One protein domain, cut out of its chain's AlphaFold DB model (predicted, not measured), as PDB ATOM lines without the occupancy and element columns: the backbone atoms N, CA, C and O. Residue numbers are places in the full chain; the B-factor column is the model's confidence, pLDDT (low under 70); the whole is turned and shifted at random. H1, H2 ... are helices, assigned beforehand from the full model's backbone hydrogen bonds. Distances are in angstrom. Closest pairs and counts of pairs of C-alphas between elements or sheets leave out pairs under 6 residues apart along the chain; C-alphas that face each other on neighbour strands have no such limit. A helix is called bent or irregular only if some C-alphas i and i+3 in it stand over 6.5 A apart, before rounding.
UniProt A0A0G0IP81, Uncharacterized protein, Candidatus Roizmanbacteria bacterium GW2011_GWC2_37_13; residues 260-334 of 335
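Overview. This is residues 260 to 334 of the 335 residues of an uncharacterized protein of Candidatus Roizmanbacteria bacterium GW2011_GWC2_37_13 (UniProt A0A0G0IP81). Two short helices, H2 and H3, lie side by side as an antiparallel hairpin on one side of the domain, while H1 lies across from them on another side, apart from both. Two long links, residues 280 to 292 and residues 304 to 323, pass through the middle, where the loops rather than the helices come nearest the mean of the C-alphas. The printed part has 75 residues with three named helices, in the order H1, H2, H3, and no named strand; the class is all helix, though 33 of the 75 residues are in named elements, under half. The whole is compact, with a radius of gyration of the C-alphas of 11.1 A, and rounded, with spans of 30 by 28 by 21 A.

Along the chain. The printed part begins at Asn 260, and residues 260 to 267 come before the first named helix. H1, residues 268 to 279, begins with C-alpha 268 at (181.045, 163.321, 202.623) and measures 17.5 A from first to last C-alpha. It is irregular: C-alphas 275 and 278 are 7.4 A apart. H2, residues 293 to 303, measures 15.3 A, with C-alpha 293 at (170.980, 172.647, 179.711). H3, residues 324 to 333, measures 14.2 A and ends with C-alpha 333 at (176.225, 181.034, 182.335).

Arrangement. H1 is apart from H2 and from H3. H2 and H3 form a helical hairpin and touch; their closest C-alphas, those of Tyr 296 and Ile 330, are 6.3 A apart. They run opposite ways at a shallow tilt of 5 degrees. In H2 and H3 every O i to N i+4 pair is within hydrogen-bond range; in H1 it is 5 of 8.

Size, cuts and confidence. The C-alphas farthest apart, those of Ser 265 and Lys 332, are 29.9 A apart. The printed part has no cut. Both links between helices are long, 13 residues from H1 to H2 and 20 from H2 to H3. The mean pLDDT of the printed part is 90.9, and residues 277 to 279, which belong to H1, are under 70.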
ATOM      1  N   ASN A 260     166.782 166.558 201.844       96.19
ATOM      2  CA  ASN A 260     165.488 166.253 201.244       96.19
ATOM      3  C   ASN A 260     165.406 166.522 199.734       96.19
ATOM      4  O   ASN A 260     164.436 166.070 199.135       96.19
ATOM      5  N   ILE A 261     166.375 167.177 199.092       96.62
ATOM      6  CA  ILE A 261     166.335 167.395 197.633       96.62
ATOM      7  C   ILE A 261     166.995 166.253 196.853       96.62
ATOM      8  O   ILE A 261     166.888 166.190 195.630       96.62
ATOM      9  N   PHE A 262     167.661 165.325 197.539       96.94
ATOM     10  CA  PHE A 262     168.421 164.255 196.903       96.94
ATOM     11  C   PHE A 262     167.649 162.932 196.860       96.94
ATOM     12  O   PHE A 262     166.721 162.688 197.646       96.94
ATOM     13  N   GLN A 263     168.028 162.077 195.906       97.06
ATOM     14  CA  GLN A 263     167.516 160.705 195.775       97.06
ATOM     15  C   GLN A 263     167.960 159.815 196.947       97.06
ATOM     16  O   GLN A 263     167.228 158.920 197.360       97.06
ATOM     17  N   SER A 264     169.135 160.096 197.503       96.62
ATOM     18  CA  SER A 264     169.705 159.474 198.698       96.62
ATOM     19  C   SER A 264     170.477 160.523 199.498       96.62
ATOM     20  O   SER A 264     170.732 161.618 199.006       96.62
ATOM     21  N   SER A 265     170.843 160.220 200.745       94.88
ATOM     22  CA  SER A 265     171.673 161.131 201.537       94.88
ATOM     23  C   SER A 265     173.061 161.292 200.893       94.88
ATOM     24  O   SER A 265     173.745 160.284 200.709       94.88
ATOM     25  N   PRO A 266     173.505 162.525 200.588       91.62
ATOM     26  CA  PRO A 266     174.831 162.777 200.031       91.62
ATOM     27  C   PRO A 266     175.942 162.320 200.972       91.62
ATOM     28  O   PRO A 266     175.894 162.577 202.181       91.62
ATOM     29  N   THR A 267     176.964 161.681 200.408       91.06
ATOM     30  CA  THR A 267     178.159 161.271 201.153       91.06
ATOM     31  C   THR A 267     179.057 162.470 201.478       91.06
ATOM     32  O   THR A 267     178.890 163.564 200.936       91.06
ATOM     33  N   ALA A 268     180.043 162.285 202.362       86.88
ATOM     34  CA  ALA A 268     181.045 163.321 202.623       86.88
ATOM     35  C   ALA A 268     181.835 163.689 201.351       86.88
ATOM     36  O   ALA A 268     182.104 164.868 201.126       86.88
ATOM     37  N   ASP A 269     182.129 162.707 200.495       86.50
ATOM     38  CA  ASP A 269     182.832 162.909 199.226       86.50
ATOM     39  C   ASP A 269     181.987 163.705 198.224       86.50
ATOM     40  O   ASP A 269     182.510 164.578 197.529       86.50
ATOM     41  N   ASP A 270     180.674 163.451 198.174       88.12
ATOM     42  CA  ASP A 270     179.736 164.241 197.368       88.12
ATOM     43  C   ASP A 270     179.762 165.705 197.807       88.12
ATOM     44  O   ASP A 270     180.036 166.599 197.003       88.12
ATOM     45  N   LYS A 271     179.601 165.944 199.115       86.12
ATOM     46  CA  LYS A 271     179.667 167.293 199.688       86.12
ATOM     47  C   LYS A 271     181.019 167.947 199.428       86.12
ATOM     48  O   LYS A 271     181.065 169.113 199.059       86.12
ATOM     49  N   GLN A 272     182.124 167.211 199.528       82.56
ATOM     50  CA  GLN A 272     183.451 167.741 199.218       82.56
ATOM     51  C   GLN A 272     183.573 168.166 197.746       82.56
ATOM     52  O   GLN A 272     184.153 169.216 197.468       82.56
ATOM     53  N   LYS A 273     183.014 167.401 196.799       83.19
ATOM     54  CA  LYS A 273     182.973 167.781 195.373       83.19
ATOM     55  C   LYS A 273     182.109 169.017 195.129       83.19
ATOM     56  O   LYS A 273     182.428 169.813 194.246       83.19
ATOM     57  N   TRP A 274     181.046 169.210 195.906       84.31
ATOM     58  CA  TRP A 274     180.255 170.443 195.877       84.31
ATOM     59  C   TRP A 274     181.051 171.635 196.417       84.31
ATOM     60  O   TRP A 274     181.128 172.672 195.767       84.31
ATOM     61  N   CYS A 275     181.713 171.451 197.564       74.62
ATOM     62  CA  CYS A 275     182.503 172.475 198.254       74.62
ATOM     63  C   CYS A 275     183.759 172.909 197.503       74.62
ATOM     64  O   CYS A 275     184.296 173.993 197.740       74.62
ATOM     65  N   GLN A 276     184.218 172.096 196.551       70.94
ATOM     66  CA  GLN A 276     185.185 172.518 195.543       70.94
ATOM     67  C   GLN A 276     184.584 173.515 194.535       70.94
ATOM     68  O   GLN A 276     185.173 173.730 193.483       70.94
ATOM     69  N   ALA A 277     183.465 174.166 194.875       59.34
ATOM     70  CA  ALA A 277     182.993 175.484 194.451       59.34
ATOM     71  C   ALA A 277     184.069 176.348 193.808       59.34
ATOM     72  O   ALA A 277     183.953 176.828 192.685       59.34
ATOM     73  N   SER A 278     185.167 176.466 194.541       57.28
ATOM     74  CA  SER A 278     186.274 177.323 194.216       57.28
ATOM     75  C   SER A 278     187.098 176.849 193.024       57.28
ATOM     76  O   SER A 278     188.036 177.537 192.669       57.28
ATOM     77  N   LYS A 279     186.758 175.696 192.431       64.81
ATOM     78  CA  LYS A 279     187.286 175.050 191.217       64.81
ATOM     79  C   LYS A 279     186.213 174.788 190.155       64.81
ATOM     80  O   LYS A 279     186.556 174.347 189.060       64.81
ATOM     81  N   ARG A 280     184.934 175.026 190.459       73.38
ATOM     82  CA  ARG A 280     183.819 174.744 189.548       73.38
ATOM     83  C   ARG A 280     183.488 175.968 188.714       73.38
ATOM     84  O   ARG A 280     183.659 177.104 189.147       73.38
ATOM     85  N   THR A 281     183.020 175.728 187.494       82.62
ATOM     86  CA  THR A 281     182.484 176.814 186.670       82.62
ATOM     87  C   THR A 281     181.140 177.255 187.267       82.62
ATOM     88  O   THR A 281     180.345 176.426 187.693       82.62
ATOM     89  N   LYS A 282     180.848 178.557 187.316       82.69
ATOM     90  CA  LYS A 282     179.514 179.043 187.709       82.69
ATOM     91  C   LYS A 282     178.414 178.432 186.858       82.69
ATOM     92  O   LYS A 282     178.532 178.461 185.642       82.69
ATOM     93  N   GLY A 283     177.343 177.954 187.487       90.00
ATOM     94  CA  GLY A 283     176.252 177.292 186.772       90.00
ATOM     95  C   GLY A 283     176.532 175.828 186.418       90.00
ATOM     96  O   GLY A 283     175.687 175.204 185.805       90.00
ATOM     97  N   ASP A 284     177.688 175.269 186.775       92.31
ATOM     98  CA  ASP A 284     178.017 173.858 186.541       92.31
ATOM     99  C   ASP A 284     177.554 173.030 187.744       92.31
ATOM    100  O   ASP A 284     178.244 172.965 188.767       92.31
ATOM    101  N   ALA A 285     176.355 172.455 187.648       93.56
ATOM    102  CA  ALA A 285     175.671 171.756 188.731       93.56
ATOM    103  C   ALA A 285     176.212 170.342 188.942       93.56
ATOM    104  O   ALA A 285     176.227 169.864 190.079       93.56
ATOM    105  N   ASP A 286     176.716 169.676 187.903       92.94
ATOM    106  CA  ASP A 286     177.281 168.321 188.008       92.94
ATOM    107  C   ASP A 286     178.815 168.290 188.165       92.94
ATOM    108  O   ASP A 286     179.370 167.291 188.626       92.94
ATOM    109  N   GLY A 287     179.494 169.404 187.894       89.25
ATOM    110  CA  GLY A 287     180.926 169.580 188.120       89.25
ATOM    111  C   GLY A 287     181.771 169.035 186.977       89.25
ATOM    112  O   GLY A 287     182.953 168.747 187.185       89.25
ATOM    113  N   ASN A 288     181.185 168.860 185.791       89.00
ATOM    114  CA  ASN A 288     181.872 168.325 184.616       89.00
ATOM    115  C   ASN A 288     182.730 169.379 183.879       89.00
ATOM    116  O   ASN A 288     183.423 169.057 182.910       89.00
ATOM    117  N   GLY A 289     182.706 170.637 184.329       87.50
ATOM    118  CA  GLY A 289     183.444 171.752 183.746       87.50
ATOM    119  C   GLY A 289     182.731 172.450 182.586       87.50
ATOM    120  O   GLY A 289     183.342 173.308 181.942       87.50
ATOM    121  N   THR A 290     181.473 172.120 182.295       90.31
ATOM    122  CA  THR A 290     180.688 172.662 181.179       90.31
ATOM    123  C   THR A 290     179.280 173.018 181.626       90.31
ATOM    124  O   THR A 290     178.480 172.144 181.922       90.31
ATOM    125  N   VAL A 291     178.941 174.303 181.545       92.75
ATOM    126  CA  VAL A 291     177.586 174.789 181.827       92.75
ATOM    127  C   VAL A 291     176.697 174.561 180.617       92.75
ATOM    128  O   VAL A 291     176.935 175.136 179.553       92.75
ATOM    129  N   ASN A 292     175.677 173.729 180.767       95.00
ATOM    130  CA  ASN A 292     174.765 173.356 179.699       95.00
ATOM    131  C   ASN A 292     173.325 173.174 180.225       95.00
ATOM    132  O   ASN A 292     173.017 173.409 181.392       95.00
ATOM    133  N   PHE A 293     172.396 172.783 179.347       96.56
ATOM    134  CA  PHE A 293     170.980 172.647 179.711       96.56
ATOM    135  C   PHE A 293     170.704 171.598 180.797       96.56
ATOM    136  O   PHE A 293     169.685 171.708 181.479       96.56
ATOM    137  N   LEU A 294     171.584 170.611 180.981       97.00
ATOM    138  CA  LEU A 294     171.458 169.634 182.059       97.00
ATOM    139  C   LEU A 294     171.611 170.298 183.434       97.00
ATOM    140  O   LEU A 294     170.848 169.988 184.347       97.00
ATOM    141  N   ASP A 295     172.506 171.278 183.568       96.12
ATOM    142  CA  ASP A 295     172.680 172.034 184.812       96.12
ATOM    143  C   ASP A 295     171.437 172.854 185.160       96.12
ATOM    144  O   ASP A 295     170.952 172.849 186.294       96.12
ATOM    145  N   TYR A 296     170.859 173.501 184.144       97.31
ATOM    146  CA  TYR A 296     169.581 174.194 184.278       97.31
ATOM    147  C   TYR A 296     168.444 173.239 184.648       97.31
ATOM    148  O   TYR A 296     167.589 173.571 185.474       97.31
ATOM    149  N   PHE A 297     168.440 172.038 184.073       98.00
ATOM    150  CA  PHE A 297     167.444 171.021 184.380       98.00
ATOM    151  C   PHE A 297     167.505 170.576 185.846       98.00
ATOM    152  O   PHE A 297     166.450 170.396 186.456       98.00
ATOM    153  N   TYR A 298     168.692 170.461 186.452       98.06
ATOM    154  CA  TYR A 298     168.809 170.148 187.881       98.06
ATOM    155  C   TYR A 298     168.220 171.241 188.774       98.06
ATOM    156  O   TYR A 298     167.483 170.926 189.710       98.06
ATOM    157  N   PHE A 299     168.461 172.513 188.446       97.81
ATOM    158  CA  PHE A 299     167.817 173.635 189.133       97.81
ATOM    159  C   PHE A 299     166.284 173.540 189.057       97.81
ATOM    160  O   PHE A 299     165.601 173.550 190.082       97.81
ATOM    161  N   VAL A 300     165.729 173.382 187.848       98.25
ATOM    162  CA  VAL A 300     164.271 173.275 187.643       98.25
ATOM    163  C   VAL A 300     163.695 172.054 188.362       98.25
ATOM    164  O   VAL A 300     162.634 172.155 188.980       98.25
ATOM    165  N   SER A 301     164.406 170.924 188.334       98.19
ATOM    166  CA  SER A 301     164.009 169.691 189.017       98.19
ATOM    167  C   SER A 301     163.799 169.942 190.507       98.19
ATOM    168  O   SER A 301     162.703 169.686 191.009       98.19
ATOM    169  N   VAL A 302     164.773 170.548 191.195       97.75
ATOM    170  CA  VAL A 302     164.627 170.848 192.627       97.75
ATOM    171  C   VAL A 302     163.509 171.861 192.886       97.75
ATOM    172  O   VAL A 302     162.691 171.644 193.779       97.75
ATOM    173  N   LYS A 303     163.381 172.923 192.072       97.50
ATOM    174  CA  LYS A 303     162.270 173.893 192.206       97.50
ATOM    175  C   LYS A 303     160.889 173.261 192.020       97.50
ATOM    176  O   LYS A 303     159.922 173.753 192.596       97.50
ATOM    177  N   SER A 304     160.799 172.190 191.236       97.62
ATOM    178  CA  SER A 304     159.569 171.415 191.034       97.62
ATOM    179  C   SER A 304     159.315 170.352 192.114       97.62
ATOM    180  O   SER A 304     158.306 169.656 192.053       97.62
ATOM    181  N   GLY A 305     160.207 170.223 193.103       97.06
ATOM    182  CA  GLY A 305     160.123 169.215 194.163       97.06
ATOM    183  C   GLY A 305     160.644 167.831 193.763       97.06
ATOM    184  O   GLY A 305     160.483 166.874 194.523       97.06
ATOM    185  N   ALA A 306     161.266 167.697 192.589       98.00
ATOM    186  CA  ALA A 306     161.897 166.454 192.172       98.00
ATOM    187  C   ALA A 306     163.233 166.240 192.898       98.00
ATOM    188  O   ALA A 306     163.918 167.186 193.288       98.00
ATOM    189  N   LYS A 307     163.611 164.968 193.048       97.81
ATOM    190  CA  LYS A 307     164.888 164.578 193.646       97.81
ATOM    191  C   LYS A 307     166.001 164.525 192.602       97.81
ATOM    192  O   LYS A 307     165.792 163.981 191.518       97.81
ATOM    193  N   ILE A 308     167.191 165.000 192.959       97.62
ATOM    194  CA  ILE A 308     168.388 164.991 192.100       97.62
ATOM    195  C   ILE A 308     169.472 164.019 192.613       97.62
ATOM    196  O   ILE A 308     169.418 163.602 193.776       97.62
ATOM    197  N   PRO A 309     170.449 163.621 191.772       97.56
ATOM    198  CA  PRO A 309     171.585 162.810 192.210       97.56
ATOM    199  C   PRO A 309     172.426 163.520 193.277       97.56
ATOM    200  O   PRO A 309     172.580 164.740 193.242       97.56
ATOM    201  N   THR A 310     173.039 162.761 194.187       95.75
ATOM    202  CA  THR A 310     173.903 163.322 195.244       95.75
ATOM    203  C   THR A 310     175.190 163.944 194.714       95.75
ATOM    204  O   THR A 310     175.837 164.699 195.417       95.75
ATOM    205  N   SER A 311     175.588 163.690 193.471       93.12
ATOM    206  CA  SER A 311     176.763 164.338 192.879       93.12
ATOM    207  C   SER A 311     176.500 165.776 192.413       93.12
ATOM    208  O   SER A 311     177.444 166.479 192.055       93.12
ATOM    209  N   VAL A 312     175.242 166.221 192.413       94.88
ATOM    210  CA  VAL A 312     174.802 167.483 191.809       94.88
ATOM    211  C   VAL A 312     174.565 168.552 192.876       94.88
ATOM    212  O   VAL A 312     173.951 168.276 193.899       94.88
ATOM    213  N   ASN A 313     174.994 169.787 192.612       94.12
ATOM    214  CA  ASN A 313     174.711 170.960 193.436       94.12
ATOM    215  C   ASN A 313     174.186 172.119 192.559       94.12
ATOM    216  O   ASN A 313     174.988 172.761 191.881       94.12
ATOM    217  N   PRO A 314     172.868 172.391 192.550       95.38
ATOM    218  CA  PRO A 314     172.279 173.493 191.793       95.38
ATOM    219  C   PRO A 314     172.201 174.825 192.574       95.38
ATOM    220  O   PRO A 314     171.564 175.756 192.081       95.38
ATOM    221  N   ASP A 315     172.799 174.925 193.768       93.56
ATOM    222  CA  ASP A 315     173.036 176.201 194.463       93.56
ATOM    223  C   ASP A 315     174.265 176.872 193.840       93.56
ATOM    224  O   ASP A 315     175.421 176.601 194.172       93.56
ATOM    225  N   PHE A 316     174.007 177.713 192.845       90.62
ATOM    226  CA  PHE A 316     175.040 178.409 192.091       90.62
ATOM    227  C   PHE A 316     175.484 179.704 192.775       90.62
ATOM    228  O   PHE A 316     176.556 180.224 192.444       90.62
ATOM    229  N   SER A 317     174.659 180.251 193.668       88.81
ATOM    230  CA  SER A 317     174.873 181.517 194.372       88.81
ATOM    231  C   SER A 317     175.646 181.346 195.675       88.81
ATOM    232  O   SER A 317     176.405 182.233 196.084       88.81
ATOM    233  N   GLY A 318     175.506 180.177 196.278       86.75
ATOM    234  CA  GLY A 318     176.222 179.741 197.444       86.75
ATOM    235  C   GLY A 318     175.644 180.098 198.785       86.75
ATOM    236  O   GLY A 318     176.372 180.124 199.775       86.75
ATOM    237  N   ASP A 319     174.369 180.435 198.825       87.75
ATOM    238  CA  ASP A 319     173.713 180.844 200.057       87.75
ATOM    239  C   ASP A 319     172.968 179.690 200.748       87.75
ATOM    240  O   ASP A 319     172.135 179.939 201.628       87.75
ATOM    241  N   ASP A 320     173.288 178.448 200.358       89.00
ATOM    242  CA  ASP A 320     172.668 177.202 200.811       89.00
ATOM    243  C   ASP A 320     171.166 177.124 200.484       89.00
ATOM    244  O   ASP A 320     170.411 176.370 201.110       89.00
ATOM    245  N   LYS A 321     170.716 177.897 199.488       93.12
ATOM    246  CA  LYS A 321     169.348 177.865 198.970       93.12
ATOM    247  C   LYS A 321     169.356 177.630 197.467       93.12
ATOM    248  O   LYS A 321     170.375 177.690 196.800       93.12
ATOM    249  N   ILE A 322     168.181 177.265 196.958       94.56
ATOM    250  CA  ILE A 322     167.938 177.066 195.528       94.56
ATOM    251  C   ILE A 322     166.779 177.985 195.137       94.56
ATOM    252  O   ILE A 322     165.589 177.649 195.271       94.56
ATOM    253  N   ASP A 323     167.121 179.196 194.710       95.88
ATOM    254  CA  ASP A 323     166.187 180.295 194.492       95.88
ATOM    255  C   ASP A 323     166.424 181.077 193.182       95.88
ATOM    256  O   ASP A 323     167.033 180.597 192.224       95.88
ATOM    257  N   ASP A 324     165.809 182.255 193.069       96.44
ATOM    258  CA  ASP A 324     165.875 183.062 191.850       96.44
ATOM    259  C   ASP A 324     167.278 183.644 191.589       96.44
ATOM    260  O   ASP A 324     167.592 183.980 190.440       96.44
ATOM    261  N   SER A 325     168.131 183.729 192.615       93.94
ATOM    262  CA  SER A 325     169.547 184.086 192.495       93.94
ATOM    263  C   SER A 325     170.294 183.037 191.670       93.94
ATOM    264  O   SER A 325     170.954 183.372 190.679       93.94
ATOM    265  N   ASP A 326     170.092 181.755 191.987       93.81
ATOM    266  CA  ASP A 326     170.673 180.633 191.244       93.81
ATOM    267  C   ASP A 326     170.174 180.616 189.806       93.81
ATOM    268  O   ASP A 326     170.969 180.509 188.867       93.81
ATOM    269  N   ARG A 327     168.864 180.832 189.616       95.81
ATOM    270  CA  ARG A 327     168.250 180.943 188.287       95.81
ATOM    271  C   ARG A 327     168.933 182.008 187.429       95.81
ATOM    272  O   ARG A 327     169.165 181.787 186.239       95.81
ATOM    273  N   ALA A 328     169.226 183.174 188.002       93.56
ATOM    274  CA  ALA A 328     169.887 184.255 187.282       93.56
ATOM    275  C   ALA A 328     171.329 183.889 186.896       93.56
ATOM    276  O   ALA A 328     171.766 184.235 185.795       93.56
ATOM    277  N   ILE A 329     172.051 183.176 187.766       91.81
ATOM    278  CA  ILE A 329     173.423 182.720 187.507       91.81
ATOM    279  C   ILE A 329     173.451 181.702 186.367       91.81
ATOM    280  O   ILE A 329     174.218 181.887 185.419       91.81
ATOM    281  N   ILE A 330     172.601 180.671 186.406       94.31
ATOM    282  CA  ILE A 330     172.594 179.641 185.362       94.31
ATOM    283  C   ILE A 330     172.187 180.206 184.001       94.31
ATOM    284  O   ILE A 330     172.865 179.939 183.016       94.31
ATOM    285  N   ILE A 331     171.166 181.068 183.929       94.00
ATOM    286  CA  ILE A 331     170.735 181.678 182.656       94.00
ATOM    287  C   ILE A 331     171.856 182.503 182.015       94.00
ATOM    288  O   ILE A 331     172.015 182.466 180.799       94.00
ATOM    289  N   LYS A 332     172.638 183.236 182.817       91.69
ATOM    290  CA  LYS A 332     173.793 184.000 182.317       91.69
ATOM    291  C   LYS A 332     174.967 183.111 181.907       91.69
ATOM    292  O   LYS A 332     175.762 183.511 181.067       91.69
ATOM    293  N   SER A 333     175.089 181.939 182.526       90.12
ATOM    294  CA  SER A 333     176.225 181.034 182.335       90.12
ATOM    295  C   SER A 333     176.008 180.026 181.196       90.12
ATOM    296  O   SER A 333     176.988 179.472 180.696       90.12
ATOM    297  N   LEU A 334     174.756 179.804 180.775       90.00
ATOM    298  CA  LEU A 334     174.400 179.011 179.595       90.00
ATOM    299  C   LEU A 334     174.941 179.664 178.314       90.00
ATOM    300  O   LEU A 334     174.758 180.863 178.090       90.00
TER     301      LEU A 334